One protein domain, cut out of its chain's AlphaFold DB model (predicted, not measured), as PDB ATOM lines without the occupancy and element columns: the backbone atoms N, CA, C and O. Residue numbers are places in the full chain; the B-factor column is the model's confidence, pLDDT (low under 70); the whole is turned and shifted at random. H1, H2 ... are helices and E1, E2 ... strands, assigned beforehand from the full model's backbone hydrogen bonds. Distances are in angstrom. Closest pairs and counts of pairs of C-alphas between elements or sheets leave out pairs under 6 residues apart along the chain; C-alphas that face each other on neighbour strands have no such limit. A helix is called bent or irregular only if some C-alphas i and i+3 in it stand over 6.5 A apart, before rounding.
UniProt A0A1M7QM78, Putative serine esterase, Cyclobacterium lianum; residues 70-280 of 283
ATOM      1  N   ALA A  70     -73.227 -93.977 -20.602       88.50
ATOM      2  CA  ALA A  70     -72.336 -94.753 -21.457       88.50
ATOM      3  C   ALA A  70     -72.335 -94.198 -22.886       88.50
ATOM      4  O   ALA A  70     -73.380 -94.164 -23.531       88.50
ATOM      5  N   PHE A  71     -71.167 -93.835 -23.413       94.50
ATOM      6  CA  PHE A  71     -70.989 -93.351 -24.785       94.50
ATOM      7  C   PHE A  71     -70.374 -94.439 -25.656       94.50
ATOM      8  O   PHE A  71     -69.326 -94.975 -25.307       94.50
ATOM      9  N   THR A  72     -70.978 -94.772 -26.796       95.88
ATOM     10  CA  THR A  72     -70.425 -95.792 -27.702       95.88
ATOM     11  C   THR A  72     -69.647 -95.172 -28.857       95.88
ATOM     12  O   THR A  72     -70.110 -94.210 -29.464       95.88
ATOM     13  N   VAL A  73     -68.511 -95.767 -29.218       97.12
ATOM     14  CA  VAL A  73     -67.632 -95.299 -30.298       97.12
ATOM     15  C   VAL A  73     -67.329 -96.455 -31.244       97.12
ATOM     16  O   VAL A  73     -66.693 -97.442 -30.861       97.12
ATOM     17  N   HIS A  74     -67.828 -96.362 -32.478       95.25
ATOM     18  CA  HIS A  74     -67.670 -97.407 -33.493       95.25
ATOM     19  C   HIS A  74     -66.232 -97.492 -34.032       95.25
ATOM     20  O   HIS A  74     -65.404 -96.620 -33.777       95.25
ATOM     21  N   GLY A  75     -65.926 -98.569 -34.753       92.00
ATOM     22  CA  GLY A  75     -64.582 -98.883 -35.241       92.00
ATOM     23  C   GLY A  75     -64.252 -98.314 -36.620       92.00
ATOM     24  O   GLY A  75     -65.041 -97.575 -37.214       92.00
ATOM     25  N   THR A  76     -63.094 -98.729 -37.135       90.19
ATOM     26  CA  THR A  76     -62.620 -98.416 -38.489       90.19
ATOM     27  C   THR A  76     -63.633 -98.824 -39.561       90.19
ATOM     28  O   THR A  76     -64.180 -99.924 -39.472       90.19
ATOM     29  N   ALA A  77     -63.842 -97.985 -40.582       89.75
ATOM     30  CA  ALA A  77     -64.698 -98.259 -41.741       89.75
ATOM     31  C   ALA A  77     -66.098 -98.771 -41.352       89.75
ATOM     32  O   ALA A  77     -66.681 -99.630 -42.014       89.75
ATOM     33  N   SER A  78     -66.620 -98.267 -40.234       91.00
ATOM     34  CA  SER A  78     -67.904 -98.667 -39.662       91.00
ATOM     35  C   SER A  78     -68.702 -97.441 -39.231       91.00
ATOM     36  O   SER A  78     -68.253 -96.314 -39.408       91.00
ATOM     37  N   ASN A  79     -69.874 -97.670 -38.644       93.62
ATOM     38  CA  ASN A  79     -70.793 -96.627 -38.201       93.62
ATOM     39  C   ASN A  79     -71.444 -96.993 -36.853       93.62
ATOM     40  O   ASN A  79     -71.243 -98.118 -36.359       93.62
ATOM     41  N   PRO A  80     -72.246 -96.098 -36.244       93.75
ATOM     42  CA  PRO A  80     -72.897 -96.365 -34.961       93.75
ATOM     43  C   PRO A  80     -73.758 -97.636 -34.930       93.75
ATOM     44  O   PRO A  80     -73.859 -98.286 -33.886       93.75
ATOM     45  N   ALA A  81     -74.314 -98.068 -36.071       90.38
ATOM     46  CA  ALA A  81     -75.132 -99.279 -36.154       90.38
ATOM     47  C   ALA A  81     -74.350-100.560 -35.815       90.38
ATOM     48  O   ALA A  81     -74.962-101.585 -35.512       90.38
ATOM     49  N   THR A  82     -73.014-100.510 -35.773       87.25
ATOM     50  CA  THR A  82     -72.175-101.599 -35.247       87.25
ATOM     51  C   THR A  82     -72.644-102.038 -33.858       87.25
ATOM     52  O   THR A  82     -72.766-103.238 -33.594       87.25
ATOM     53  N   PHE A  83     -73.006-101.082 -32.993       88.06
ATOM     54  CA  PHE A  83     -73.499-101.359 -31.642       88.06
ATOM     55  C   PHE A  83     -74.908-101.948 -31.605       88.06
ATOM     56  O   PHE A  83     -75.311-102.421 -30.546       88.06
ATOM     57  N   ASN A  84     -75.655-102.033 -32.711       86.88
ATOM     58  CA  ASN A  84     -76.961-102.714 -32.736       86.88
ATOM     59  C   ASN A  84     -76.846-104.218 -32.427       86.88
ATOM     60  O   ASN A  84     -77.834-104.861 -32.073       86.88
ATOM     61  N   LYS A  85     -75.629-104.778 -32.500       81.69
ATOM     62  CA  LYS A  85     -75.309-106.139 -32.046       81.69
ATOM     63  C   LYS A  85     -75.358-106.308 -30.516       81.69
ATOM     64  O   LYS A  85     -75.370-107.446 -30.044       81.69
ATOM     65  N   MET A  86     -75.409-105.207 -29.761       79.31
ATOM     66  CA  MET A  86     -75.601-105.148 -28.310       79.31
ATOM     67  C   MET A  86     -76.868-104.357 -27.980       79.31
ATOM     68  O   MET A  86     -77.073-103.245 -28.470       79.31
ATOM     69  N   THR A  87     -77.718-104.893 -27.109       83.00
ATOM     70  CA  THR A  87     -78.872-104.130 -26.619       83.00
ATOM     71  C   THR A  87     -78.420-103.058 -25.627       83.00
ATOM     72  O   THR A  87     -77.358-103.163 -25.018       83.00
ATOM     73  N   ASP A  88     -79.244-102.038 -25.395       82.94
ATOM     74  CA  ASP A  88     -78.972-101.060 -24.334       82.94
ATOM     75  C   ASP A  88     -78.841-101.721 -22.962       82.94
ATOM     76  O   ASP A  88     -78.048-101.281 -22.138       82.94
ATOM     77  N   ARG A  89     -79.572-102.813 -22.715       78.44
ATOM     78  CA  ARG A  89     -79.431-103.598 -21.484       78.44
ATOM     79  C   ARG A  89     -78.027-104.191 -21.357       78.44
ATOM     80  O   ARG A  89     -77.468-104.168 -20.266       78.44
ATOM     81  N   ASP A  90     -77.475-104.706 -22.450       79.31
ATOM     82  CA  ASP A  90     -76.132-105.291 -22.488       79.31
ATOM     83  C   ASP A  90     -75.073-104.221 -22.218       79.31
ATOM     84  O   ASP A  90     -74.204-104.406 -21.373       79.31
ATOM     85  N   ILE A  91     -75.207-103.060 -22.863       84.44
ATOM     86  CA  ILE A  91     -74.295-101.928 -22.677       84.44
ATOM     87  C   ILE A  91     -74.358-101.390 -21.245       84.44
ATOM     88  O   ILE A  91     -73.318-101.142 -20.637       84.44
ATOM     89  N   LYS A  92     -75.557-101.256 -20.672       83.56
ATOM     90  CA  LYS A  92     -75.747-100.835 -19.275       83.56
ATOM     91  C   LYS A  92     -75.152-101.842 -18.293       83.56
ATOM     92  O   LYS A  92     -74.498-101.447 -17.339       83.56
ATOM     93  N   ARG A  93     -75.305-103.148 -18.543       78.44
ATOM     94  CA  ARG A  93     -74.657-104.202 -17.738       78.44
ATOM     95  C   ARG A  93     -73.136-104.152 -17.832       78.44
ATOM     96  O   ARG A  93     -72.457-104.259 -16.818       78.44
ATOM     97  N   LEU A  94     -72.612-103.970 -19.040       79.31
ATOM     98  CA  LEU A  94     -71.180-103.900 -19.308       79.31
ATOM     99  C   LEU A  94     -70.535-102.680 -18.633       79.31
ATOM    100  O   LEU A  94     -69.492-102.797 -17.985       79.31
ATOM    101  N   SER A  95     -71.156-101.513 -18.784       81.94
ATOM    102  CA  SER A  95     -70.638-100.230 -18.298       81.94
ATOM    103  C   SER A  95     -70.964 -99.938 -16.836       81.94
ATOM    104  O   SER A  95     -70.188 -99.264 -16.169       81.94
ATOM    105  N   GLY A  96     -72.077-100.462 -16.324       75.19
ATOM    106  CA  GLY A  96     -72.659-100.046 -15.049       75.19
ATOM    107  C   GLY A  96     -73.477 -98.751 -15.135       75.19
ATOM    108  O   GLY A  96     -74.074 -98.359 -14.137       75.19
ATOM    109  N   ASN A  97     -73.547 -98.096 -16.303       82.38
ATOM    110  CA  ASN A  97     -74.312 -96.861 -16.500       82.38
ATOM    111  C   ASN A  97     -75.802 -97.138 -16.765       82.38
ATOM    112  O   ASN A  97     -76.203 -98.263 -17.071       82.38
ATOM    113  N   LYS A  98     -76.649 -96.103 -16.670       75.81
ATOM    114  CA  LYS A  98     -78.116 -96.248 -16.779       75.81
ATOM    115  C   LYS A  98     -78.695 -95.720 -18.088       75.81
ATOM    116  O   LYS A  98     -79.758 -96.195 -18.503       75.81
ATOM    117  N   THR A  99     -78.014 -94.801 -18.762       86.44
ATOM    118  CA  THR A  99     -78.319 -94.349 -20.123       86.44
ATOM    119  C   THR A  99     -77.208 -94.774 -21.077       86.44
ATOM    120  O   THR A  99     -76.098 -95.126 -20.668       86.44
ATOM    121  N   VAL A 100     -77.547 -94.812 -22.362       90.19
ATOM    122  CA  VAL A 100     -76.605 -95.105 -23.438       90.19
ATOM    123  C   VAL A 100     -76.778 -94.026 -24.493       90.19
ATOM    124  O   VAL A 100     -77.884 -93.833 -24.989       90.19
ATOM    125  N   ASN A 101     -75.691 -93.347 -24.834       93.62
ATOM    126  CA  ASN A 101     -75.611 -92.422 -25.949       93.62
ATOM    127  C   ASN A 101     -74.859 -93.109 -27.098       93.62
ATOM    128  O   ASN A 101     -73.688 -93.480 -26.962       93.62
ATOM    129  N   ARG A 102     -75.556 -93.300 -28.223       93.31
ATOM    130  CA  ARG A 102     -75.027 -93.957 -29.429       93.31
ATOM    131  C   ARG A 102     -74.823 -92.992 -30.595       93.31
ATOM    132  O   ARG A 102     -74.563 -93.430 -31.710       93.31
ATOM    133  N   ASP A 103     -74.957 -91.694 -30.343       92.75
ATOM    134  CA  ASP A 103     -75.129 -90.694 -31.399       92.75
ATOM    135  C   ASP A 103     -73.799 -90.232 -31.999       92.75
ATOM    136  O   ASP A 103     -73.766 -89.651 -33.088       92.75
ATOM    137  N   PHE A 104     -72.690 -90.502 -31.305       96.06
ATOM    138  CA  PHE A 104     -71.368 -90.169 -31.804       96.06
ATOM    139  C   PHE A 104     -71.025 -90.997 -33.047       96.06
ATOM    140  O   PHE A 104     -71.039 -92.230 -33.022       96.06
ATOM    141  N   SER A 105     -70.643 -90.300 -34.114       96.12
ATOM    142  CA  SER A 105     -70.138 -90.897 -35.344       96.12
ATOM    143  C   SER A 105     -68.894 -90.157 -35.809       96.12
ATOM    144  O   SER A 105     -68.865 -88.924 -35.831       96.12
ATOM    145  N   TRP A 106     -67.893 -90.936 -36.208       96.19
ATOM    146  CA  TRP A 106     -66.692 -90.465 -36.886       96.19
ATOM    147  C   TRP A 106     -66.592 -91.088 -38.282       96.19
ATOM    148  O   TRP A 106     -65.530 -91.517 -38.698       96.19
ATOM    149  N   GLU A 107     -67.710 -91.255 -38.986       94.62
ATOM    150  CA  GLU A 107     -67.735 -91.793 -40.352       94.62
ATOM    151  C   GLU A 107     -67.076 -90.850 -41.374       94.62
ATOM    152  O   GLU A 107     -67.017 -89.632 -41.181       94.62
ATOM    153  N   SER A 108     -66.602 -91.407 -42.494       90.19
ATOM    154  CA  SER A 108     -65.924 -90.602 -43.517       90.19
ATOM    155  C   SER A 108     -66.834 -89.614 -44.243       90.19
ATOM    156  O   SER A 108     -66.383 -88.555 -44.673       90.19
ATOM    157  N   ASP A 109     -68.127 -89.916 -44.340       89.50
ATOM    158  CA  ASP A 109     -69.141 -89.004 -44.883       89.50
ATOM    159  C   ASP A 109     -69.412 -87.793 -43.968       89.50
ATOM    160  O   ASP A 109     -69.970 -86.792 -44.416       89.50
ATOM    161  N   ARG A 110     -68.954 -87.843 -42.710       86.44
ATOM    162  CA  ARG A 110     -68.977 -86.730 -41.750       86.44
ATOM    163  C   ARG A 110     -67.677 -85.928 -41.711       86.44
ATOM    164  O   ARG A 110     -67.510 -85.090 -40.828       86.44
ATOM    165  N   GLY A 111     -66.772 -86.158 -42.664       89.00
ATOM    166  CA  GLY A 111     -65.526 -85.400 -42.810       89.00
ATOM    167  C   GLY A 111     -64.349 -85.925 -41.989       89.00
ATOM    168  O   GLY A 111     -63.325 -85.253 -41.927       89.00
ATOM    169  N   PHE A 112     -64.468 -87.107 -41.381       93.88
ATOM    170  CA  PHE A 112     -63.346 -87.793 -40.737       93.88
ATOM    171  C   PHE A 112     -62.627 -88.713 -41.732       93.88
ATOM    172  O   PHE A 112     -63.208 -89.162 -42.715       93.88
ATOM    173  N   ASN A 113     -61.377 -89.082 -41.472       91.31
ATOM    174  CA  ASN A 113     -60.758 -90.197 -42.186       91.31
ATOM    175  C   ASN A 113     -60.943 -91.492 -41.386       91.31
ATOM    176  O   ASN A 113     -60.079 -91.911 -40.622       91.31
ATOM    177  N   ASN A 114     -62.089 -92.145 -41.569       91.25
ATOM    178  CA  ASN A 114     -62.398 -93.442 -40.960       91.25
ATOM    179  C   ASN A 114     -62.283 -94.586 -41.972       91.25
ATOM    180  O   ASN A 114     -63.094 -95.511 -42.035       91.25
ATOM    181  N   SER A 115     -61.270 -94.505 -42.828       88.94
ATOM    182  CA  SER A 115     -60.930 -95.583 -43.748       88.94
ATOM    183  C   SER A 115     -60.100 -96.662 -43.044       88.94
ATOM    184  O   SER A 115     -59.590 -96.458 -41.940       88.94
ATOM    185  N   PHE A 116     -59.895 -97.803 -43.708       84.19
ATOM    186  CA  PHE A 116     -58.961 -98.840 -43.245       84.19
ATOM    187  C   PHE A 116     -57.533 -98.328 -43.011       84.19
ATOM    188  O   PHE A 116     -56.790 -98.963 -42.272       84.19
ATOM    189  N   PHE A 117     -57.180 -97.178 -43.588       84.44
ATOM    190  CA  PHE A 117     -55.860 -96.559 -43.519       84.44
ATOM    191  C   PHE A 117     -55.798 -95.383 -42.535       84.44
ATOM    192  O   PHE A 117     -54.884 -94.569 -42.632       84.44
ATOM    193  N   ASN A 118     -56.763 -95.265 -41.614       88.12
ATOM    194  CA  ASN A 118     -56.721 -94.208 -40.607       88.12
ATOM    195  C   ASN A 118     -55.494 -94.337 -39.693       88.12
ATOM    196  O   ASN A 118     -55.156 -95.422 -39.197       88.12
ATOM    197  N   ASP A 119     -54.857 -93.210 -39.414       88.94
ATOM    198  CA  ASP A 119     -53.660 -93.130 -38.594       88.94
ATOM    199  C   ASP A 119     -53.947 -92.582 -37.182       88.94
ATOM    200  O   ASP A 119     -55.080 -92.546 -36.696       88.94
ATOM    201  N   GLN A 120     -52.891 -92.256 -36.431       87.75
ATOM    202  CA  GLN A 120     -53.056 -91.701 -35.088       87.75
ATOM    203  C   GLN A 120     -53.664 -90.291 -35.099       87.75
ATOM    204  O   GLN A 120     -54.401 -89.977 -34.167       87.75
ATOM    205  N   GLY A 121     -53.340 -89.472 -36.100       91.12
ATOM    206  CA  GLY A 121     -53.857 -88.119 -36.273       91.12
ATOM    207  C   GLY A 121     -55.345 -88.132 -36.594       91.12
ATOM    208  O   GLY A 121     -56.108 -87.468 -35.899       91.12
ATOM    209  N   ASP A 122     -55.780 -88.989 -37.517       93.19
ATOM    210  CA  ASP A 122     -57.204 -89.148 -37.853       93.19
ATOM    211  C   ASP A 122     -58.037 -89.530 -36.616       93.19
ATOM    212  O   ASP A 122     -59.112 -88.986 -36.342       93.19
ATOM    213  N   ARG A 123     -57.504 -90.451 -35.801       94.12
ATOM    214  CA  ARG A 123     -58.130 -90.856 -34.533       94.12
ATOM    215  C   ARG A 123     -58.131 -89.736 -33.497       94.12
ATOM    216  O   ARG A 123     -59.044 -89.690 -32.674       94.12
ATOM    217  N   TYR A 124     -57.144 -88.846 -33.535       94.44
ATOM    218  CA  TYR A 124     -57.071 -87.685 -32.654       94.44
ATOM    219  C   TYR A 124     -58.084 -86.607 -33.049       94.44
ATOM    220  O   TYR A 124     -58.740 -86.044 -32.174       94.44
ATOM    221  N   GLU A 125     -58.298 -86.377 -34.344       95.88
ATOM    222  CA  GLU A 125     -59.370 -85.505 -34.839       95.88
ATOM    223  C   GLU A 125     -60.751 -86.031 -34.422       95.88
ATOM    224  O   GLU A 125     -61.566 -85.295 -33.854       95.88
ATOM    225  N   ALA A 126     -60.987 -87.337 -34.590       97.00
ATOM    226  CA  ALA A 126     -62.192 -87.989 -34.081       97.00
ATOM    227  C   ALA A 126     -62.308 -87.868 -32.550       97.00
ATOM    228  O   ALA A 126     -63.401 -87.651 -32.028       97.00
ATOM    229  N   ALA A 127     -61.195 -87.950 -31.816       97.19
ATOM    230  CA  ALA A 127     -61.176 -87.819 -30.362       97.19
ATOM    231  C   ALA A 127     -61.526 -86.400 -29.891       97.19
ATOM    232  O   ALA A 127     -62.205 -86.240 -28.878       97.19
ATOM    233  N   GLN A 128     -61.120 -85.365 -30.632       96.19
ATOM    234  CA  GLN A 128     -61.533 -83.986 -30.365       96.19
ATOM    235  C   GLN A 128     -63.042 -83.807 -30.548       96.19
ATOM    236  O   GLN A 128     -63.692 -83.167 -29.717       96.19
ATOM    237  N   ALA A 129     -63.613 -84.389 -31.606       96.81
ATOM    238  CA  ALA A 129     -65.057 -84.385 -31.821       96.81
ATOM    239  C   ALA A 129     -65.796 -85.177 -30.730       96.81
ATOM    240  O   ALA A 129     -66.779 -84.682 -30.175       96.81
ATOM    241  N   LEU A 130     -65.285 -86.356 -30.360       97.19
ATOM    242  CA  LEU A 130     -65.838 -87.177 -29.285       97.19
ATOM    243  C   LEU A 130     -65.804 -86.443 -27.946       97.19
ATOM    244  O   LEU A 130     -66.794 -86.456 -27.230       97.19
ATOM    245  N   SER A 131     -64.705 -85.759 -27.619       95.31
ATOM    246  CA  SER A 131     -64.586 -84.974 -26.386       95.31
ATOM    247  C   SER A 131     -65.681 -83.914 -26.286       95.31
ATOM    248  O   SER A 131     -66.334 -83.802 -25.251       95.31
ATOM    249  N   LYS A 132     -65.921 -83.164 -27.372       93.31
ATOM    250  CA  LYS A 132     -66.992 -82.157 -27.430       93.31
ATOM    251  C   LYS A 132     -68.367 -82.800 -27.272       93.31
ATOM    252  O   LYS A 132     -69.176 -82.313 -26.486       93.31
ATOM    253  N   HIS A 133     -68.611 -83.901 -27.987       93.56
ATOM    254  CA  HIS A 133     -69.863 -84.657 -27.904       93.56
ATOM    255  C   HIS A 133     -70.130 -85.129 -26.477       93.56
ATOM    256  O   HIS A 133     -71.190 -84.842 -25.927       93.56
ATOM    257  N   VAL A 134     -69.148 -85.780 -25.853       91.94
ATOM    258  CA  VAL A 134     -69.246 -86.282 -24.483       91.94
ATOM    259  C   VAL A 134     -69.519 -85.128 -23.525       91.94
ATOM    260  O   VAL A 134     -70.536 -85.164 -22.856       91.94
ATOM    261  N   ILE A 135     -68.729 -84.054 -23.525       88.69
ATOM    262  CA  ILE A 135     -68.945 -82.916 -22.607       88.69
ATOM    263  C   ILE A 135     -70.320 -82.266 -22.782       88.69
ATOM    264  O   ILE A 135     -70.936 -81.890 -21.790       88.69
ATOM    265  N   SER A 136     -70.811 -82.146 -24.018       87.50
ATOM    266  CA  SER A 136     -72.123 -81.542 -24.284       87.50
ATOM    267  C   SER A 136     -73.308 -82.387 -23.804       87.50
ATOM    268  O   SER A 136     -74.386 -81.843 -23.583       87.50
ATOM    269  N   ASN A 137     -73.111 -83.698 -23.650       86.81
ATOM    270  CA  ASN A 137     -74.146 -84.634 -23.213       86.81
ATOM    271  C   ASN A 137     -73.962 -85.061 -21.750       86.81
ATOM    272  O   ASN A 137     -74.940 -85.361 -21.076       86.81
ATOM    273  N   MET A 138     -72.727 -85.018 -21.245       79.50
ATOM    274  CA  MET A 138     -72.391 -85.357 -19.874       79.50
ATOM    275  C   MET A 138     -73.195 -84.509 -18.899       79.50
ATOM    276  O   MET A 138     -73.176 -83.277 -18.924       79.50
ATOM    277  N   LYS A 139     -73.799 -85.191 -17.938       73.19
ATOM    278  CA  LYS A 139     -74.464 -84.539 -16.821       73.19
ATOM    279  C   LYS A 139     -73.446 -84.075 -15.788       73.19
ATOM    280  O   LYS A 139     -72.442 -84.742 -15.513       73.19
ATOM    281  N   SER A 140     -73.696 -82.892 -15.234       67.88
ATOM    282  CA  SER A 140     -72.834 -82.291 -14.217       67.88
ATOM    283  C   SER A 140     -72.725 -83.208 -13.002       67.88
ATOM    284  O   SER A 140     -73.731 -83.712 -12.514       67.88
ATOM    285  N   GLY A 141     -71.502 -83.422 -12.518       68.06
ATOM    286  CA  GLY A 141     -71.224 -84.298 -11.379       68.06
ATOM    287  C   GLY A 141     -71.226 -85.802 -11.679       68.06
ATOM    288  O   GLY A 141     -70.685 -86.539 -10.878       68.06
ATOM    289  N   GLU A 142     -71.716 -86.287 -12.823       75.94
ATOM    290  CA  GLU A 142     -71.860 -87.730 -13.069       75.94
ATOM    291  C   GLU A 142     -70.657 -88.433 -13.727       75.94
ATOM    292  O   GLU A 142     -70.191 -88.044 -14.800       75.94
ATOM    293  N   ASP A 143     -70.232 -89.559 -13.144       85.38
ATOM    294  CA  ASP A 143     -69.289 -90.494 -13.770       85.38
ATOM    295  C   ASP A 143     -69.792 -90.969 -15.143       85.38
ATOM    296  O   ASP A 143     -70.986 -91.196 -15.353       85.38
ATOM    297  N   SER A 144     -68.871 -91.160 -16.087       89.62
ATOM    298  CA  SER A 144     -69.199 -91.590 -17.451       89.62
ATOM    299  C   SER A 144     -68.272 -92.697 -17.936       89.62
ATOM    300  O   SER A 144     -67.092 -92.750 -17.581       89.62
ATOM    301  N   THR A 145     -68.804 -93.574 -18.786       92.56
ATOM    302  CA  THR A 145     -68.020 -94.631 -19.433       92.56
ATOM    303  C   THR A 145     -68.032 -94.440 -20.938       92.56
ATOM    304  O   THR A 145     -69.095 -94.343 -21.543       92.56
ATOM    305  N   ILE A 146     -66.865 -94.454 -21.573       96.06
ATOM    306  CA  ILE A 146     -66.767 -94.484 -23.033       96.06
ATOM    307  C   ILE A 146     -66.412 -95.908 -23.466       96.06
ATOM    308  O   ILE A 146     -65.435 -96.497 -23.003       96.06
ATOM    309  N   ILE A 147     -67.230 -96.468 -24.350       95.44
ATOM    310  CA  ILE A 147     -67.117 -97.828 -24.862       95.44
ATOM    311  C   ILE A 147     -66.674 -97.762 -26.316       95.44
ATOM    312  O   ILE A 147     -67.451 -97.388 -27.192       95.44
ATOM    313  N   GLY A 148     -65.431 -98.141 -26.583       95.94
ATOM    314  CA  GLY A 148     -64.869 -98.135 -27.926       95.94
ATOM    315  C   GLY A 148     -64.697 -99.535 -28.495       95.94
ATOM    316  O   GLY A 148     -64.205-100.438 -27.821       95.94
ATOM    317  N   TYR A 149     -65.068 -99.709 -29.757       93.44
ATOM    318  CA  TYR A 149     -64.842-100.943 -30.502       93.44
ATOM    319  C   TYR A 149     -63.756-100.750 -31.560       93.44
ATOM    320  O   TYR A 149     -63.749 -99.735 -32.258       93.44
ATOM    321  N   SER A 150     -62.854-101.727 -31.713       92.75
ATOM    322  CA  SER A 150     -61.746-101.662 -32.674       92.75
ATOM    323  C   SER A 150     -60.964-100.350 -32.475       92.75
ATOM    324  O   SER A 150     -60.716 -99.960 -31.330       92.75
ATOM    325  N   HIS A 151     -60.611 -99.613 -33.529       93.31
ATOM    326  CA  HIS A 151     -59.963 -98.302 -33.396       93.31
ATOM    327  C   HIS A 151     -60.817 -97.219 -32.711       93.31
ATOM    328  O   HIS A 151     -60.245 -96.243 -32.226       93.31
ATOM    329  N   GLY A 152     -62.128 -97.414 -32.545       95.50
ATOM    330  CA  GLY A 152     -62.968 -96.556 -31.704       95.50
ATOM    331  C   GLY A 152     -62.528 -96.536 -30.236       95.50
ATOM    332  O   GLY A 152     -62.680 -95.525 -29.559       95.50
ATOM    333  N   GLY A 153     -61.890 -97.606 -29.743       95.12
ATOM    334  CA  GLY A 153     -61.250 -97.603 -28.420       95.12
ATOM    335  C   GLY A 153     -60.025 -96.695 -28.345       95.12
ATOM    336  O   GLY A 153     -59.809 -96.039 -27.331       95.12
ATOM    337  N   ASN A 154     -59.265 -96.572 -29.436       94.81
ATOM    338  CA  ASN A 154     -58.161 -95.618 -29.514       94.81
ATOM    339  C   ASN A 154     -58.676 -94.175 -29.562       94.81
ATOM    340  O   ASN A 154     -58.118 -93.320 -28.884       94.81
ATOM    341  N   VAL A 155     -59.772 -93.918 -30.285       96.75
ATOM    342  CA  VAL A 155     -60.470 -92.621 -30.251       96.75
ATOM    343  C   VAL A 155     -60.924 -92.294 -28.820       96.75
ATOM    344  O   VAL A 155     -60.662 -91.200 -28.327       96.75
ATOM    345  N   ALA A 156     -61.520 -93.258 -28.110       97.00
ATOM    346  CA  ALA A 156     -61.956 -93.088 -26.723       97.00
ATOM    347  C   ALA A 156     -60.795 -92.778 -25.758       97.00
ATOM    348  O   ALA A 156     -60.879 -91.827 -24.981       97.00
ATOM    349  N   LEU A 157     -59.694 -93.535 -25.829       95.38
ATOM    350  CA  LEU A 157     -58.507 -93.332 -24.984       95.38
ATOM    351  C   LEU A 157     -57.884 -91.945 -25.184       95.38
ATOM    352  O   LEU A 157     -57.483 -91.299 -24.215       95.38
ATOM    353  N   GLN A 158     -57.847 -91.473 -26.429       95.38
ATOM    354  CA  GLN A 158     -57.365 -90.134 -26.754       95.38
ATOM    355  C   GLN A 158     -58.335 -89.046 -26.275       95.38
ATOM    356  O   GLN A 158     -57.896 -88.016 -25.759       95.38
ATOM    357  N   ALA A 159     -59.645 -89.282 -26.397       96.38
ATOM    358  CA  ALA A 159     -60.670 -88.319 -26.014       96.38
ATOM    359  C   ALA A 159     -60.719 -88.087 -24.503       96.38
ATOM    360  O   ALA A 159     -60.873 -86.945 -24.088       96.38
ATOM    361  N   VAL A 160     -60.530 -89.117 -23.667       93.38
ATOM    362  CA  VAL A 160     -60.578 -88.944 -22.199       93.38
ATOM    363  C   VAL A 160     -59.575 -87.911 -21.704       93.38
ATOM    364  O   VAL A 160     -59.917 -87.092 -20.851       93.38
ATOM    365  N   LYS A 161     -58.374 -87.882 -22.285       90.75
ATOM    366  CA  LYS A 161     -57.368 -86.873 -21.944       90.75
ATOM    367  C   LYS A 161     -57.856 -85.454 -22.233       90.75
ATOM    368  O   LYS A 161     -57.626 -84.547 -21.438       90.75
ATOM    369  N   LEU A 162     -58.527 -85.272 -23.369       91.38
ATOM    370  CA  LEU A 162     -59.106 -83.990 -23.770       91.38
ATOM    371  C   LEU A 162     -60.270 -83.603 -22.856       91.38
ATOM    372  O   LEU A 162     -60.336 -82.454 -22.428       91.38
ATOM    373  N   ILE A 163     -61.121 -84.570 -22.499       91.69
ATOM    374  CA  ILE A 163     -62.263 -84.346 -21.614       91.69
ATOM    375  C   ILE A 163     -61.775 -83.890 -20.241       91.69
ATOM    376  O   ILE A 163     -62.187 -82.827 -19.794       91.69
ATOM    377  N   LYS A 164     -60.846 -84.627 -19.610       86.44
ATOM    378  CA  LYS A 164     -60.266 -84.257 -18.305       86.44
ATOM    379  C   LYS A 164     -59.659 -82.852 -18.322       86.44
ATOM    380  O   LYS A 164     -59.822 -82.121 -17.355       86.44
ATOM    381  N   GLY A 165     -59.002 -82.459 -19.416       84.69
ATOM    382  CA  GLY A 165     -58.434 -81.115 -19.566       84.69
ATOM    383  C   GLY A 165     -59.467 -79.991 -19.730       84.69
ATOM    384  O   GLY A 165     -59.110 -78.827 -19.592       84.69
ATOM    385  N   GLN A 166     -60.723 -80.322 -20.038       84.62
ATOM    386  CA  GLN A 166     -61.830 -79.375 -20.205       84.62
ATOM    387  C   GLN A 166     -62.793 -79.363 -19.010       84.62
ATOM    388  O   GLN A 166     -63.708 -78.538 -18.978       84.62
ATOM    389  N   LEU A 167     -62.609 -80.260 -18.034       78.19
ATOM    390  CA  LEU A 167     -63.409 -80.264 -16.814       78.19
ATOM    391  C   LEU A 167     -63.036 -79.080 -15.914       78.19
ATOM    392  O   LEU A 167     -61.889 -78.636 -15.889       78.19
ATOM    393  N   GLN A 168     -64.025 -78.553 -15.188       69.38
ATOM    394  CA  GLN A 168     -63.806 -77.445 -14.257       69.38
ATOM    395  C   GLN A 168     -62.916 -77.886 -13.088       69.38
ATOM    396  O   GLN A 168     -62.926 -79.046 -12.677       69.38
ATOM    397  N   GLU A 169     -62.153 -76.950 -12.529       65.56
ATOM    398  CA  GLU A 169     -61.321 -77.215 -11.356       65.56
ATOM    399  C   GLU A 169     -62.193 -77.699 -10.180       65.56
ATOM    400  O   GLU A 169     -63.173 -77.052  -9.814       65.56
ATOM    401  N   GLY A 170     -61.863 -78.868  -9.619       64.62
ATOM    402  CA  GLY A 170     -62.653 -79.535  -8.573       64.62
ATOM    403  C   GLY A 170     -63.689 -80.551  -9.074       64.62
ATOM    404  O   GLY A 170     -64.336 -81.209  -8.258       64.62
ATOM    405  N   ASP A 171     -63.834 -80.727 -10.390       71.44
ATOM    406  CA  ASP A 171     -64.661 -81.780 -10.981       71.44
ATOM    407  C   ASP A 171     -63.978 -83.156 -10.835       71.44
ATOM    408  O   ASP A 171     -63.085 -83.532 -11.597       71.44
ATOM    409  N   ASN A 172     -64.410 -83.909  -9.820       73.19
ATOM    410  CA  ASN A 172     -63.864 -85.224  -9.467       73.19
ATOM    411  C   ASN A 172     -64.559 -86.393 -10.188       73.19
ATOM    412  O   ASN A 172     -64.431 -87.541  -9.754       73.19
ATOM    413  N   ARG A 173     -65.306 -86.126 -11.269       79.19
ATOM    414  CA  ARG A 173     -65.985 -87.173 -12.042       79.19
ATOM    415  C   ARG A 173     -65.009 -88.199 -12.590       79.19
ATOM    416  O   ARG A 173     -63.972 -87.858 -13.180       79.19
ATOM    417  N   LYS A 174     -65.393 -89.468 -12.479       85.19
ATOM    418  CA  LYS A 174     -64.635 -90.574 -13.049       85.19
ATOM    419  C   LYS A 174     -64.984 -90.765 -14.514       85.19
ATOM    420  O   LYS A 174     -66.151 -90.793 -14.906       85.19
ATOM    421  N   LEU A 175     -63.947 -90.943 -15.322       89.69
ATOM    422  CA  LEU A 175     -64.052 -91.327 -16.720       89.69
ATOM    423  C   LEU A 175     -63.458 -92.716 -16.884       89.69
ATOM    424  O   LEU A 175     -62.254 -92.924 -16.711       89.69
ATOM    425  N   ASN A 176     -64.322 -93.665 -17.219       92.44
ATOM    426  CA  ASN A 176     -63.956 -95.059 -17.413       92.44
ATOM    427  C   ASN A 176     -63.923 -95.388 -18.905       92.44
ATOM    428  O   ASN A 176     -64.740 -94.893 -19.680       92.44
ATOM    429  N   ILE A 177     -63.016 -96.273 -19.308       94.75
ATOM    430  CA  ILE A 177     -62.975 -96.808 -20.669       94.75
ATOM    431  C   ILE A 177     -63.307 -98.291 -20.659       94.75
ATOM    432  O   ILE A 177     -62.779 -99.070 -19.861       94.75
ATOM    433  N   ILE A 178     -64.140 -98.698 -21.609       93.19
ATOM    434  CA  ILE A 178     -64.270-100.093 -22.007       93.19
ATOM    435  C   ILE A 178     -63.863-100.195 -23.468       93.19
ATOM    436  O   ILE A 178     -64.473 -99.574 -24.329       93.19
ATOM    437  N   SER A 179     -62.834-100.974 -23.763       93.88
ATOM    438  CA  SER A 179     -62.390-101.199 -25.134       93.88
ATOM    439  C   SER A 179     -62.626-102.652 -25.531       93.88
ATOM    440  O   SER A 179     -62.393-103.566 -24.741       93.88
ATOM    441  N   ILE A 180     -63.126-102.879 -26.744       90.94
ATOM    442  CA  ILE A 180     -63.466-104.211 -27.259       90.94
ATOM    443  C   ILE A 180     -62.756-104.402 -28.592       90.94
ATOM    444  O   ILE A 180     -62.948-103.605 -29.510       90.94
ATOM    445  N   ALA A 181     -61.938-105.452 -28.700       89.38
ATOM    446  CA  ALA A 181     -61.144-105.754 -29.895       89.38
ATOM    447  C   ALA A 181     -60.265-104.569 -30.358       89.38
ATOM    448  O   ALA A 181     -59.921-104.434 -31.532       89.38
ATOM    449  N   THR A 182     -59.922-103.664 -29.439       93.19
ATOM    450  CA  THR A 182     -59.141-102.461 -29.737       93.19
ATOM    451  C   THR A 182     -57.656-102.794 -29.830       93.19
ATOM    452  O   THR A 182     -57.122-103.395 -28.899       93.19
ATOM    453  N   PRO A 183     -56.959-102.393 -30.904       92.19
ATOM    454  CA  PRO A 183     -55.511-102.544 -30.994       92.19
ATOM    455  C   PRO A 183     -54.810-101.830 -29.834       92.19
ATOM    456  O   PRO A 183     -54.998-100.623 -29.654       92.19
ATOM    457  N   ALA A 184     -54.017-102.564 -29.054       93.19
ATOM    458  CA  ALA A 184     -53.376-102.035 -27.861       93.19
ATOM    459  C   ALA A 184     -52.016-101.418 -28.185       93.19
ATOM    460  O   ALA A 184     -51.046-102.124 -28.475       93.19
ATOM    461  N   TYR A 185     -51.930-100.094 -28.090       91.31
ATOM    462  CA  TYR A 185     -50.679 -99.368 -28.262       91.31
ATOM    463  C   TYR A 185     -50.006 -99.103 -26.915       91.31
ATOM    464  O   TYR A 185     -50.522 -98.375 -26.072       91.31
ATOM    465  N   ASN A 186     -48.831 -99.702 -26.711       91.50
ATOM    466  CA  ASN A 186     -48.111 -99.689 -25.431       91.50
ATOM    467  C   ASN A 186     -46.892 -98.750 -25.411       91.50
ATOM    468  O   ASN A 186     -46.136 -98.743 -24.441       91.50
ATOM    469  N   GLY A 187     -46.675 -97.974 -26.477       89.44
ATOM    470  CA  GLY A 187     -45.579 -97.010 -26.543       89.44
ATOM    471  C   GLY A 187     -45.711 -95.934 -25.461       89.44
ATOM    472  O   GLY A 187     -46.815 -95.468 -25.175       89.44
ATOM    473  N   ALA A 188     -44.590 -95.518 -24.866       86.38
ATOM    474  CA  ALA A 188     -44.579 -94.537 -23.776       86.38
ATOM    475  C   ALA A 188     -45.187 -93.182 -24.176       86.38
ATOM    476  O   ALA A 188     -45.805 -92.523 -23.350       86.38
ATOM    477  N   PHE A 189     -45.077 -92.796 -25.449       85.69
ATOM    478  CA  PHE A 189     -45.634 -91.549 -25.990       85.69
ATOM    479  C   PHE A 189     -46.887 -91.769 -26.840       85.69
ATOM    480  O   PHE A 189     -47.351 -90.856 -27.521       85.69
ATOM    481  N   ASP A 190     -47.434 -92.985 -26.841       86.56
ATOM    482  CA  ASP A 190     -48.620 -93.265 -27.632       86.56
ATOM    483  C   ASP A 190     -49.852 -92.615 -27.003       86.56
ATOM    484  O   ASP A 190     -50.122 -92.799 -25.814       86.56
ATOM    485  N   LEU A 191     -50.627 -91.877 -27.798       86.94
ATOM    486  CA  LEU A 191     -51.883 -91.292 -27.326       86.94
ATOM    487  C   LEU A 191     -52.959 -92.370 -27.118       86.94
ATOM    488  O   LEU A 191     -53.888 -92.158 -26.349       86.94
ATOM    489  N   GLY A 192     -52.822 -93.532 -27.768       85.69
ATOM    490  CA  GLY A 192     -53.649 -94.713 -27.523       85.69
ATOM    491  C   GLY A 192     -53.182 -95.562 -26.337       85.69
ATOM    492  O   GLY A 192     -53.742 -96.632 -26.124       85.69
ATOM    493  N   ASN A 193     -52.165 -95.135 -25.576       90.50
ATOM    494  CA  ASN A 193     -51.736 -95.840 -24.371       90.50
ATOM    495  C   ASN A 193     -52.560 -95.375 -23.153       90.50
ATOM    496  O   ASN A 193     -52.482 -94.202 -22.779       90.50
ATOM    497  N   PRO A 194     -53.277 -96.287 -22.470       89.38
ATOM    498  CA  PRO A 194     -53.932 -96.070 -21.183       89.38
ATOM    499  C   PRO A 194     -53.153 -95.228 -20.175       89.38
ATOM    500  O   PRO A 194     -53.735 -94.350 -19.540       89.38
ATOM    501  N   ALA A 195     -51.842 -95.454 -20.051       87.88
ATOM    502  CA  ALA A 195     -50.987 -94.739 -19.104       87.88
ATOM    503  C   ALA A 195     -50.928 -93.219 -19.359       87.88
ATOM    504  O   ALA A 195     -50.625 -92.459 -18.446       87.88
ATOM    505  N   ASN A 196     -51.261 -92.775 -20.575       85.44
ATOM    506  CA  ASN A 196     -51.180 -91.379 -21.004       85.44
ATOM    507  C   ASN A 196     -52.534 -90.651 -21.024       85.44
ATOM    508  O   ASN A 196     -52.572 -89.468 -21.377       85.44
ATOM    509  N   SER A 197     -53.624 -91.351 -20.693       83.38
ATOM    510  CA  SER A 197     -55.005 -90.885 -20.895       83.38
ATOM    511  C   SER A 197     -55.575 -90.057 -19.736       83.38
ATOM    512  O   SER A 197     -56.440 -89.220 -19.966       83.38
ATOM    513  N   GLY A 198     -55.112 -90.276 -18.499       84.88
ATOM    514  CA  GLY A 198     -55.699 -89.653 -17.301       84.88
ATOM    515  C   GLY A 198     -57.073 -90.210 -16.895       84.88
ATOM    516  O   GLY A 198     -57.774 -89.581 -16.107       84.88
ATOM    517  N   MET A 199     -57.474 -91.361 -17.445       89.44
ATOM    518  CA  MET A 199     -58.719 -92.050 -17.087       89.44
ATOM    519  C   MET A 199     -58.644 -92.734 -15.715       89.44
ATOM    520  O   MET A 199     -57.564 -93.089 -15.242       89.44
ATOM    521  N   ASP A 200     -59.808 -92.991 -15.125       90.00
ATOM    522  CA  ASP A 200     -59.937 -93.576 -13.787       90.00
ATOM    523  C   ASP A 200     -59.868 -95.107 -13.805       90.00
ATOM    524  O   ASP A 200     -59.315 -95.733 -12.900       90.00
ATOM    525  N   SER A 201     -60.405 -95.735 -14.854       89.56
ATOM    526  CA  SER A 201     -60.279 -97.178 -15.054       89.56
ATOM    527  C   SER A 201     -60.395 -97.576 -16.519       89.56
ATOM    528  O   SER A 201     -61.029 -96.891 -17.323       89.56
ATOM    529  N   HIS A 202     -59.801 -98.720 -16.864       94.00
ATOM    530  CA  HIS A 202     -59.908 -99.301 -18.193       94.00
ATOM    531  C   HIS A 202     -60.134-100.806 -18.144       94.00
ATOM    532  O   HIS A 202     -59.375-101.561 -17.539       94.00
ATOM    533  N   THR A 203     -61.188-101.249 -18.817       90.12
ATOM    534  CA  THR A 203     -61.468-102.663 -19.069       90.12
ATOM    535  C   THR A 203     -61.259-102.933 -20.551       90.12
ATOM    536  O   THR A 203     -61.905-102.300 -21.381       90.12
ATOM    537  N   HIS A 204     -60.375-103.864 -20.892       92.00
ATOM    538  CA  HIS A 204     -60.086-104.216 -22.278       92.00
ATOM    539  C   HIS A 204     -60.495-105.658 -22.563       92.00
ATOM    540  O   HIS A 204     -59.993-106.564 -21.907       92.00
ATOM    541  N   PHE A 205     -61.363-105.880 -23.546       88.56
ATOM    542  CA  PHE A 205     -61.757-107.206 -24.012       88.56
ATOM    543  C   PHE A 205     -61.044-107.548 -25.320       88.56
ATOM    544  O   PHE A 205     -61.129-106.790 -26.288       88.56
ATOM    545  N   TYR A 206     -60.380-108.705 -25.362       87.00
ATOM    546  CA  TYR A 206     -59.621-109.177 -26.526       87.00
ATOM    547  C   TYR A 206     -59.815-110.678 -26.763       87.00
ATOM    548  O   TYR A 206     -60.077-111.422 -25.819       87.00
ATOM    549  N   SER A 207     -59.642-111.137 -28.004       83.31
ATOM    550  CA  SER A 207     -59.555-112.567 -28.340       83.31
ATOM    551  C   SER A 207     -58.160-112.900 -28.874       83.31
ATOM    552  O   SER A 207     -57.525-112.095 -29.551       83.31
ATOM    553  N   GLU A 208     -57.669-114.107 -28.591       81.44
ATOM    554  CA  GLU A 208     -56.416-114.609 -29.176       81.44
ATOM    555  C   GLU A 208     -56.544-114.910 -30.672       81.44
ATOM    556  O   GLU A 208     -55.569-114.762 -31.410       81.44
ATOM    557  N   SER A 209     -57.743-115.290 -31.117       76.56
ATOM    558  CA  SER A 209     -58.036-115.603 -32.518       76.56
ATOM    559  C   SER A 209     -58.358-114.359 -33.345       76.56
ATOM    560  O   SER A 209     -58.433-114.444 -34.570       76.56
ATOM    561  N   ASP A 210     -58.522-113.196 -32.703       77.38
ATOM    562  CA  ASP A 210     -58.657-111.922 -33.400       77.38
ATOM    563  C   ASP A 210     -57.304-111.529 -34.006       77.38
ATOM    564  O   ASP A 210     -56.374-111.053 -33.341       77.38
ATOM    565  N   ILE A 211     -57.174-111.804 -35.302       75.56
ATOM    566  CA  ILE A 211     -56.018-111.389 -36.090       75.56
ATOM    567  C   ILE A 211     -56.164-109.945 -36.557       75.56
ATOM    568  O   ILE A 211     -55.148-109.295 -36.760       75.56
ATOM    569  N   ILE A 212     -57.384-109.420 -36.709       78.56
ATOM    570  CA  ILE A 212     -57.620-108.073 -37.241       78.56
ATOM    571  C   ILE A 212     -57.129-107.016 -36.247       78.56
ATOM    572  O   ILE A 212     -56.491-106.050 -36.667       78.56
ATOM    573  N   GLN A 213     -57.311-107.254 -34.944       80.62
ATOM    574  CA  GLN A 213     -56.832-106.386 -33.864       80.62
ATOM    575  C   GLN A 213     -55.335-106.056 -33.971       80.62
ATOM    576  O   GLN A 213     -54.945-104.931 -33.680       80.62
ATOM    577  N   THR A 214     -54.486-107.007 -34.376       79.38
ATOM    578  CA  THR A 214     -53.035-106.767 -34.502       79.38
ATOM    579  C   THR A 214     -52.574-106.681 -35.946       79.38
ATOM    580  O   THR A 214     -51.862-105.756 -36.306       79.38
ATOM    581  N   PHE A 215     -52.969-107.627 -36.798       73.75
ATOM    582  CA  PHE A 215     -52.528-107.666 -38.191       73.75
ATOM    583  C   PHE A 215     -53.087-106.486 -38.983       73.75
ATOM    584  O   PHE A 215     -52.323-105.798 -39.646       73.75
ATOM    585  N   GLY A 216     -54.389-106.199 -38.865       70.81
ATOM    586  CA  GLY A 216     -54.986-105.028 -39.514       70.81
ATOM    587  C   GLY A 216     -54.368-103.729 -38.999       70.81
ATOM    588  O   GLY A 216     -53.959-102.876 -39.784       70.81
ATOM    589  N   ALA A 217     -54.205-103.623 -37.681       74.12
ATOM    590  CA  ALA A 217     -53.621-102.444 -37.055       74.12
ATOM    591  C   ALA A 217     -52.149-102.200 -37.417       74.12
ATOM    592  O   ALA A 217     -51.762-101.041 -37.454       74.12
ATOM    593  N   ASN A 218     -51.356-103.243 -37.683       72.56
ATOM    594  CA  ASN A 218     -49.926-103.127 -38.009       72.56
ATOM    595  C   ASN A 218     -49.667-103.053 -39.520       72.56
ATOM    596  O   ASN A 218     -48.645-102.525 -39.947       72.56
ATOM    597  N   LEU A 219     -50.571-103.605 -40.337       68.00
ATOM    598  CA  LEU A 219     -50.488-103.521 -41.795       68.00
ATOM    599  C   LEU A 219     -50.933-102.144 -42.302       68.00
ATOM    600  O   LEU A 219     -50.371-101.636 -43.268       68.00
ATOM    601  N   PHE A 220     -51.934-101.550 -41.648       60.66
ATOM    602  CA  PHE A 220     -52.547-100.293 -42.082       60.66
ATOM    603  C   PHE A 220     -52.338 -99.130 -41.105       60.66
ATOM    604  O   PHE A 220     -52.496 -97.976 -41.490       60.66
ATOM    605  N   GLY A 221     -51.942 -99.412 -39.862       53.84
ATOM    606  CA  GLY A 221     -51.496 -98.417 -38.891       53.84
ATOM    607  C   GLY A 221     -49.994 -98.549 -38.662       53.84
ATOM    608  O   GLY A 221     -49.470 -99.631 -38.430       53.84
ATOM    609  N   SER A 222     -49.269 -97.439 -38.726       51.34
ATOM    610  CA  SER A 222     -47.800 -97.394 -38.687       51.34
ATOM    611  C   SER A 222     -47.175 -97.698 -37.306       51.34
ATOM    612  O   SER A 222     -46.245 -97.007 -36.894       51.34
ATOM    613  N   LYS A 223     -47.708 -98.658 -36.534       66.00
ATOM    614  CA  LYS A 223     -47.331 -98.906 -35.131       66.00
ATOM    615  C   LYS A 223     -47.410-100.378 -34.739       66.00
ATOM    616  O   LYS A 223     -48.286-101.085 -35.212       66.00
ATOM    617  N   ASP A 224     -46.583-100.783 -33.774       77.44
ATOM    618  CA  ASP A 224     -46.609-102.114 -33.155       77.44
ATOM    619  C   ASP A 224     -47.798-102.269 -32.189       77.44
ATOM    620  O   ASP A 224     -47.675-102.122 -30.966       77.44
ATOM    621  N   ALA A 225     -48.981-102.562 -32.727       84.50
ATOM    622  CA  ALA A 225     -50.141-102.925 -31.929       84.50
ATOM    623  C   ALA A 225     -49.973-104.314 -31.303       84.50
ATOM    624  O   ALA A 225     -49.547-105.285 -31.935       84.50
ATOM    625  N   SER A 226     -50.372-104.409 -30.040       89.25
ATOM    626  CA  SER A 226     -50.508-105.651 -29.281       89.25
ATOM    627  C   SER A 226     -51.988-105.992 -29.071       89.25
ATOM    628  O   SER A 226     -52.869-105.167 -29.305       89.25
ATOM    629  N   ARG A 227     -52.274-107.204 -28.581       88.50
ATOM    630  CA  ARG A 227     -53.635-107.590 -28.160       88.50
ATOM    631  C   ARG A 227     -54.008-107.115 -26.761       88.50
ATOM    632  O   ARG A 227     -55.175-107.127 -26.412       88.50
ATOM    633  N   THR A 228     -53.019-106.769 -25.940       92.38
ATOM    634  CA  THR A 228     -53.218-106.417 -24.533       92.38
ATOM    635  C   THR A 228     -52.443-105.164 -24.165       92.38
ATOM    636  O   THR A 228     -51.377-104.872 -24.719       92.38
ATOM    637  N   TYR A 229     -52.983-104.425 -23.200       92.88
ATOM    638  CA  TYR A 229     -52.341-103.238 -22.656       92.88
ATOM    639  C   TYR A 229     -51.441-103.579 -21.469       92.88
ATOM    640  O   TYR A 229     -51.822-104.340 -20.578       92.88
ATOM    641  N   LYS A 230     -50.266-102.954 -21.425       91.75
ATOM    642  CA  LYS A 230     -49.280-103.036 -20.340       91.75
ATOM    643  C   LYS A 230     -49.427-101.824 -19.419       91.75
ATOM    644  O   LYS A 230     -48.552-100.968 -19.357       91.75
ATOM    645  N   SER A 231     -50.567-101.723 -18.739       87.12
ATOM    646  CA  SER A 231     -50.885-100.604 -17.846       87.12
ATOM    647  C   SER A 231     -51.577-101.102 -16.583       87.12
ATOM    648  O   SER A 231     -52.475-101.935 -16.661       87.12
ATOM    649  N   THR A 232     -51.201-100.550 -15.428       86.75
ATOM    650  CA  THR A 232     -51.845-100.832 -14.133       86.75
ATOM    651  C   THR A 232     -53.292-100.339 -14.069       86.75
ATOM    652  O   THR A 232     -54.075-100.854 -13.278       86.75
ATOM    653  N   LEU A 233     -53.666 -99.385 -14.929       86.44
ATOM    654  CA  LEU A 233     -55.040 -98.893 -15.069       86.44
ATOM    655  C   LEU A 233     -55.928 -99.849 -15.876       86.44
ATOM    656  O   LEU A 233     -57.147 -99.684 -15.887       86.44
ATOM    657  N   THR A 234     -55.331-100.818 -16.585       89.75
ATOM    658  CA  THR A 234     -56.057-101.694 -17.509       89.75
ATOM    659  C   THR A 234     -56.216-103.106 -16.966       89.75
ATOM    660  O   THR A 234     -55.241-103.797 -16.683       89.75
ATOM    661  N   LYS A 235     -57.463-103.580 -16.924       89.38
ATOM    662  CA  LYS A 235     -57.798-104.995 -16.753       89.38
ATOM    663  C   LYS A 235     -58.062-105.611 -18.126       89.38
ATOM    664  O   LYS A 235     -59.057-105.276 -18.767       89.38
ATOM    665  N   ASN A 236     -57.164-106.484 -18.583       85.25
ATOM    666  CA  ASN A 236     -57.323-107.206 -19.848       85.25
ATOM    667  C   ASN A 236     -58.125-108.496 -19.613       85.25
ATOM    668  O   ASN A 236     -57.668-109.387 -18.900       85.25
ATOM    669  N   PHE A 237     -59.286-108.609 -20.247       83.44
ATOM    670  CA  PHE A 237     -60.165-109.770 -20.227       83.44
ATOM    671  C   PHE A 237     -60.103-110.486 -21.569       83.44
ATOM    672  O   PHE A 237     -60.460-109.935 -22.612       83.44
ATOM    673  N   LYS A 238     -59.652-111.736 -21.535       83.38
ATOM    674  CA  LYS A 238     -59.724-112.612 -22.697       83.38
ATOM    675  C   LYS A 238     -61.171-113.058 -22.875       83.38
ATOM    676  O   LYS A 238     -61.743-113.626 -21.948       83.38
ATOM    677  N   VAL A 239     -61.735-112.827 -24.053       75.88
ATOM    678  CA  VAL A 239     -63.024-113.390 -24.449       75.88
ATOM    679  C   VAL A 239     -62.800-114.633 -25.300       75.88
ATOM    680  O   VAL A 239     -61.985-114.644 -26.221       75.88
ATOM    681  N   ASN A 240     -63.520-115.701 -24.977       66.19
ATOM    682  CA  ASN A 240     -63.561-116.902 -25.793       66.19
ATOM    683  C   ASN A 240     -64.262-116.584 -27.115       66.19
ATOM    684  O   ASN A 240     -65.251-115.847 -27.140       66.19
ATOM    685  N   ASP A 241     -63.772-117.171 -28.203       60.28
ATOM    686  CA  ASP A 241     -64.426-117.050 -29.502       60.28
ATOM    687  C   ASP A 241     -65.862-117.577 -29.432       60.28
ATOM    688  O   ASP A 241     -66.160-118.524 -28.692       60.28
ATOM    689  N   ILE A 242     -66.759-116.950 -30.198       52.47
ATOM    690  CA  ILE A 242     -68.178-117.305 -30.252       52.47
ATOM    691  C   ILE A 242     -68.295-118.719 -30.826       52.47
ATOM    692  O   ILE A 242     -68.395-118.931 -32.034       52.47
ATOM    693  N   LYS A 243     -68.302-119.723 -29.952       46.28
ATOM    694  CA  LYS A 243     -68.660-121.081 -30.342       46.28
ATOM    695  C   LYS A 243     -70.179-121.130 -30.503       46.28
ATOM    696  O   LYS A 243     -70.892-121.237 -29.511       46.28
ATOM    697  N   LYS A 244     -70.617-121.148 -31.768       45.56
ATOM    698  CA  LYS A 244     -71.946-121.543 -32.286       45.56
ATOM    699  C   LYS A 244     -72.967-120.413 -32.492       45.56
ATOM    700  O   LYS A 244     -73.422-119.764 -31.556       45.56
ATOM    701  N   VAL A 245     -73.436-120.296 -33.735       40.91
ATOM    702  CA  VAL A 245     -74.741-119.717 -34.088       40.91
ATOM    703  C   VAL A 245     -75.581-120.865 -34.643       40.91
ATOM    704  O   VAL A 245     -75.182-121.503 -35.610       40.91
ATOM    705  N   SER A 246     -76.711-121.171 -34.001       39.38
ATOM    706  CA  SER A 246     -77.664-122.160 -34.524       39.38
ATOM    707  C   SER A 246     -78.586-121.446 -35.510       39.38
ATOM    708  O   SER A 246     -79.321-120.551 -35.093       39.38
ATOM    709  N   PHE A 247     -78.570-121.823 -36.788       38.25
ATOM    710  CA  PHE A 247     -79.586-121.375 -37.741       38.25
ATOM    711  C   PHE A 247     -80.718-122.410 -37.789       38.25
ATOM    712  O   PHE A 247     -80.427-123.603 -37.903       38.25
ATOM    713  N   PRO A 248     -81.999-122.016 -37.702       42.25
ATOM    714  CA  PRO A 248     -83.066-122.868 -38.203       42.25
ATOM    715  C   PRO A 248     -82.930-122.940 -39.730       42.25
ATOM    716  O   PRO A 248     -82.943-121.906 -40.398       42.25
ATOM    717  N   ASP A 249     -82.767-124.143 -40.281       40.31
ATOM    718  CA  ASP A 249     -82.813-124.353 -41.729       40.31
ATOM    719  C   ASP A 249     -84.227-124.012 -42.226       40.31
ATOM    720  O   ASP A 249     -85.192-124.732 -41.970       40.31
ATOM    721  N   ALA A 250     -84.359-122.866 -42.897       44.62
ATOM    722  CA  ALA A 250     -85.630-122.359 -43.407       44.62
ATOM    723  C   ALA A 250     -86.147-123.136 -44.634       44.62
ATOM    724  O   ALA A 250     -87.200-122.789 -45.167       44.62
ATOM    725  N   THR A 251     -85.429-124.166 -45.096       44.00
ATOM    726  CA  THR A 251     -85.758-124.883 -46.334       44.00
ATOM    727  C   THR A 251     -86.144-126.345 -46.143       44.00
ATOM    728  O   THR A 251     -86.643-126.954 -47.088       44.00
ATOM    729  N   ASN A 252     -85.991-126.914 -44.939       45.00
ATOM    730  CA  ASN A 252     -86.274-128.333 -44.735       45.00
ATOM    731  C   ASN A 252     -86.854-128.644 -43.337       45.00
ATOM    732  O   ASN A 252     -86.109-128.936 -42.401       45.00
ATOM    733  N   PRO A 253     -88.191-128.639 -43.164       45.22
ATOM    734  CA  PRO A 253     -88.839-128.855 -41.863       45.22
ATOM    735  C   PRO A 253     -88.674-130.278 -41.280       45.22
ATOM    736  O   PRO A 253     -89.228-130.571 -40.221       45.22
ATOM    737  N   GLY A 254     -87.929-131.170 -41.949       46.31
ATOM    738  CA  GLY A 254     -87.740-132.574 -41.565       46.31
ATOM    739  C   GLY A 254     -86.384-132.954 -40.951       46.31
ATOM    740  O   GLY A 254     -86.278-134.055 -40.412       46.31
ATOM    741  N   MET A 255     -85.349-132.103 -40.985       38.41
ATOM    742  CA  MET A 255     -84.057-132.434 -40.358       38.41
ATOM    743  C   MET A 255     -84.025-131.998 -38.886       38.41
ATOM    744  O   MET A 255     -83.998-130.814 -38.565       38.41
ATOM    745  N   LYS A 256     -83.999-132.975 -37.968       41.28
ATOM    746  CA  LYS A 256     -83.822-132.769 -36.516       41.28
ATOM    747  C   LYS A 256     -82.359-132.639 -36.076       41.28
ATOM    748  O   LYS A 256     -82.090-132.656 -34.876       41.28
ATOM    749  N   GLU A 257     -81.416-132.498 -37.000       41.62
ATOM    750  CA  GLU A 257     -80.016-132.294 -36.642       41.62
ATOM    751  C   GLU A 257     -79.621-130.839 -36.854       41.62
ATOM    752  O   GLU A 257     -79.583-130.317 -37.964       41.62
ATOM    753  N   LYS A 258     -79.345-130.176 -35.727       42.53
ATOM    754  CA  LYS A 258     -78.666-128.886 -35.685       42.53
ATOM    755  C   LYS A 258     -77.319-129.064 -36.377       42.53
ATOM    756  O   LYS A 258     -76.471-129.794 -35.868       42.53
ATOM    757  N   VAL A 259     -77.114-128.403 -37.511       37.59
ATOM    758  CA  VAL A 259     -75.794-128.378 -38.145       37.59
ATOM    759  C   VAL A 259     -74.901-127.460 -37.312       37.59
ATOM    760  O   VAL A 259     -74.967-126.235 -37.402       37.59
ATOM    761  N   ASP A 260     -74.095-128.066 -36.444       38.50
ATOM    762  CA  ASP A 260     -73.034-127.391 -35.706       38.50
ATOM    763  C   ASP A 260     -71.881-127.086 -36.677       38.50
ATOM    764  O   ASP A 260     -71.043-127.945 -36.950       38.50
ATOM    765  N   VAL A 261     -71.812-125.857 -37.196       38.94
ATOM    766  CA  VAL A 261     -70.619-125.388 -37.916       38.94
ATOM    767  C   VAL A 261     -69.661-124.755 -36.899       38.94
ATOM    768  O   VAL A 261     -69.998-123.724 -36.308       38.94
ATOM    769  N   PRO A 262     -68.471-125.332 -36.647       41.25
ATOM    770  CA  PRO A 262     -67.454-124.684 -35.830       41.25
ATOM    771  C   PRO A 262     -66.909-123.459 -36.576       41.25
ATOM    772  O   PRO A 262     -66.061-123.569 -37.456       41.25
ATOM    773  N   LEU A 263     -67.406-122.271 -36.231       46.94
ATOM    774  CA  LEU A 263     -66.927-121.000 -36.772       46.94
ATOM    775  C   LEU A 263     -65.677-120.540 -36.006       46.94
ATOM    776  O   LEU A 263     -65.737-119.618 -35.200       46.94
ATOM    777  N   ASN A 264     -64.524-121.156 -36.271       51.75
ATOM    778  CA  ASN A 264     -63.227-120.536 -35.963       51.75
ATOM    779  C   ASN A 264     -62.909-119.475 -37.041       51.75
ATOM    780  O   ASN A 264     -61.952-119.626 -37.796       51.75
ATOM    781  N   ASN A 265     -63.750-118.441 -37.179       52.75
ATOM    782  CA  ASN A 265     -63.515-117.346 -38.124       52.75
ATOM    783  C   ASN A 265     -62.885-116.144 -37.389       52.75
ATOM    784  O   ASN A 265     -63.575-115.531 -36.571       52.75
ATOM    785  N   PRO A 266     -61.635-115.750 -37.707       55.00
ATOM    786  CA  PRO A 266     -60.964-114.601 -37.091       55.00
ATOM    787  C   PRO A 266     -61.739-113.280 -37.215       55.00
ATOM    788  O   PRO A 266     -61.572-112.380 -36.398       55.00
ATOM    789  N   VAL A 267     -62.593-113.157 -38.238       56.88
ATOM    790  CA  VAL A 267     -63.423-111.968 -38.482       56.88
ATOM    791  C   VAL A 267     -64.535-111.831 -37.437       56.88
ATOM    792  O   VAL A 267     -64.827-110.725 -36.990       56.88
ATOM    793  N   GLU A 268     -65.123-112.945 -36.997       60.41
ATOM    794  CA  GLU A 268     -66.154-112.938 -35.948       60.41
ATOM    795  C   GLU A 268     -65.552-112.672 -34.564       60.41
ATOM    796  O   GLU A 268     -66.203-112.058 -33.715       60.41
ATOM    797  N   SER A 269     -64.290-113.061 -34.347       62.66
ATOM    798  CA  SER A 269     -63.518-112.706 -33.147       62.66
ATOM    799  C   SER A 269     -63.268-111.198 -33.040       62.66
ATOM    800  O   SER A 269     -63.184-110.680 -31.929       62.66
ATOM    801  N   HIS A 270     -63.234-110.485 -34.172       67.19
ATOM    802  CA  HIS A 270     -63.180-109.023 -34.228       67.19
ATOM    803  C   HIS A 270     -64.576-108.384 -34.179       67.19
ATOM    804  O   HIS A 270     -64.754-107.298 -34.711       67.19
ATOM    805  N   SER A 271     -65.607-109.018 -33.607       69.56
ATOM    806  CA  SER A 271     -66.980-108.481 -33.570       69.56
ATOM    807  C   SER A 271     -67.488-108.218 -32.144       69.56
ATOM    808  O   SER A 271     -67.053-108.845 -31.183       69.56
ATOM    809  N   ILE A 272     -68.460-107.307 -31.991       68.81
ATOM    810  CA  ILE A 272     -69.077-106.963 -30.689       68.81
ATOM    811  C   ILE A 272     -70.373-107.730 -30.391       68.81
ATOM    812  O   ILE A 272     -71.350-107.173 -29.894       68.81
ATOM    813  N   HIS A 273     -70.438-109.014 -30.738       63.25
ATOM    814  CA  HIS A 273     -71.692-109.760 -30.639       63.25
ATOM    815  C   HIS A 273     -72.117-110.048 -29.185       63.25
ATOM    816  O   HIS A 273     -71.360-110.622 -28.403       63.25
ATOM    817  N   ARG A 274     -73.402-109.817 -28.863       52.84
ATOM    818  CA  ARG A 274     -74.051-110.214 -27.587       52.84
ATOM    819  C   ARG A 274     -73.975-111.705 -27.223       52.84
ATOM    820  O   ARG A 274     -74.340-112.083 -26.118       52.84
ATOM    821  N   ASN A 275     -73.559-112.564 -28.157       48.56
ATOM    822  CA  ASN A 275     -73.500-114.016 -27.949       48.56
ATOM    823  C   ASN A 275     -72.214-114.415 -27.211       48.56
ATOM    824  O   ASN A 275     -71.944-115.602 -27.058       48.56
ATOM    825  N   ASN A 276     -71.427-113.435 -26.755       51.06
ATOM    826  CA  ASN A 276     -70.288-113.655 -25.888       51.06
ATOM    827  C   ASN A 276     -70.681-113.375 -24.422       51.06
ATOM    828  O   ASN A 276     -70.626-112.223 -23.986       51.06
ATOM    829  N   PRO A 277     -71.097-114.393 -23.641       47.44
ATOM    830  CA  PRO A 277     -71.520-114.201 -22.249       47.44
ATOM    831  C   PRO A 277     -70.412-113.616 -21.357       47.44
ATOM    832  O   PRO A 277     -70.711-113.019 -20.327       47.44
ATOM    833  N   GLN A 278     -69.142-113.711 -21.770       51.91
ATOM    834  CA  GLN A 278     -67.995-113.153 -21.045       51.91
ATOM    835  C   GLN A 278     -67.871-111.628 -21.165       51.91
ATOM    836  O   GLN A 278     -67.237-111.009 -20.319       51.91
ATOM    837  N   LEU A 279     -68.515-110.998 -22.158       51.62
ATOM    838  CA  LEU A 279     -68.653-109.536 -22.186       51.62
ATOM    839  C   LEU A 279     -69.619-109.037 -21.095       51.62
ATOM    840  O   LEU A 279     -69.566-107.873 -20.719       51.62
ATOM    841  N   LEU A 280     -70.510-109.896 -20.587       49.06
ATOM    842  CA  LEU A 280     -71.598-109.507 -19.680       49.06
ATOM    843  C   LEU A 280     -71.405-109.976 -18.235       49.06
ATOM    844  O   LEU A 280     -72.037-109.417 -17.342       49.06
TER     845      LEU A 280
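Overview. This is residues 70 to 280 of the 283 residues of the protein "Putative serine esterase" of Cyclobacterium lianum (UniProt A0A1M7QM78). A twisted wall of six parallel strands has helices on both faces: the two long helices H3 and H4 cover one, the short H2 crosses the other, and a long unnamed stretch, residues 239 to 265, runs far out from this body and folds back. Residues 250 to 256 of that stretch stick out free and make one end of the longest axis, while the short helices H5 and H6 lie near each other, not on the sheet. The printed part has 211 residues, with six named helices and six named strands in the order E1 H1 H2 E2 H3 E3 H4 E4 E5 H5 E6 H6, and the sheet runs E2 E1 E3 E4 E5 E6, all parallel. The class is mixed, helices and strands, with under half of the residues in named elements. The whole is compact by its radius of gyration of the C-alphas, 17.8 A, yet elongated in outline, with spans of 68 by 37 by 37 A.

Along the chain. E1 is residues 70 to 73, beginning at C-alpha 70 at (-72.336, -94.753, -21.457). H1 is residues 80 to 85, neither bent nor irregular, but only just: C-alphas 82 and 85 are 6.4 A apart. H2 is residues 88 to 95, and E2 is residues 99 to 101. H3, residues 120 to 137, is the longest helix, 25.2 A from C-alpha 120 at (-53.056, -91.701, -35.088) to its last C-alpha. E3, residues 144 to 149, is 16.6 A long, and H4, residues 151 to 166, is 23.1 A long. E4, residues 175 to 180, is 16.7 A long, and E5, residues 201 to 206, is 16.6 A long. H5 is residues 212 to 220, E6 is residues 234 to 238 and 12.6 A long, and H6 is residues 266 to 269, ending at C-alpha 269 at (-63.518, -112.706, -33.147).

Arrangement. In the sheet E2 and E6 are the edge strands. N 101 and O 70 of E2 and E1 are 2.8 A apart, N 147 and O 71 of E3 and E1 2.7 A, N 148 and O 178 of E3 and E4 2.8 A, N 205 and O 179 of E5 and E4 2.8 A, and N 237 and O 204 of E6 and E5 2.7 A, each within hydrogen-bond range. There are three layers, helices on both faces of the sheet: H3 and H4 on one face, H2 on the opposite face. H4 is over E3 and E4, along the strands at 3 degrees to E3 on the local plane, at a height over the sheet of 8.9 A; the C-alphas of Gly 153 and Ser 179 are the closest of H4 and E4, 5.0 A. H3 is over E1 at a height of 10.3 A. H3 and H4 touch at a steep tilt of 56 degrees, the same way, with Ala 127 and Ala 159 their closest C-alphas, 4.4 A. H2 is over E1, only just over it alone, with 4 of its C-alphas on E1 and 2 each on E2 and E3, and runs across the strands at 77 degrees to E1 on the local plane. H1 only grazes the sheet, with its residues 80 to 83. H5 and H6 are close but not clearly touching, the C-alphas of Ile 212 and Val 267 being the closest, 7.1 A. E1, H1 H2, E2, then E3, H4, E4, and E5, H5, E6 are strand-helix-strand units, two parallel neighbour strands with helices between, and E2, H3, E3 is a split one, with E1 between its strands; each crossover is right-handed. In H2 and H3 every O i to N i+4 pair is within hydrogen-bond range, in H4 10 of 12 and in H5 4 of 5; in H1 0 of 2 are, beside 3 of 3 O i to N i+3 pairs, and H6 is too short for an O i to N i+4 pair.

Size, cuts and confidence. The C-alphas of Glu 169 and Gly 254 are the two farthest apart, 68.4 A. The printed part has no cut. The links E2 to H3, E4 to E5, H5 to E6 and E6 to H6 are long, the last with 27 residues. Mean pLDDT of the printed part is 79.4, and 51 residues are under 70, residues 240 to 280 among them.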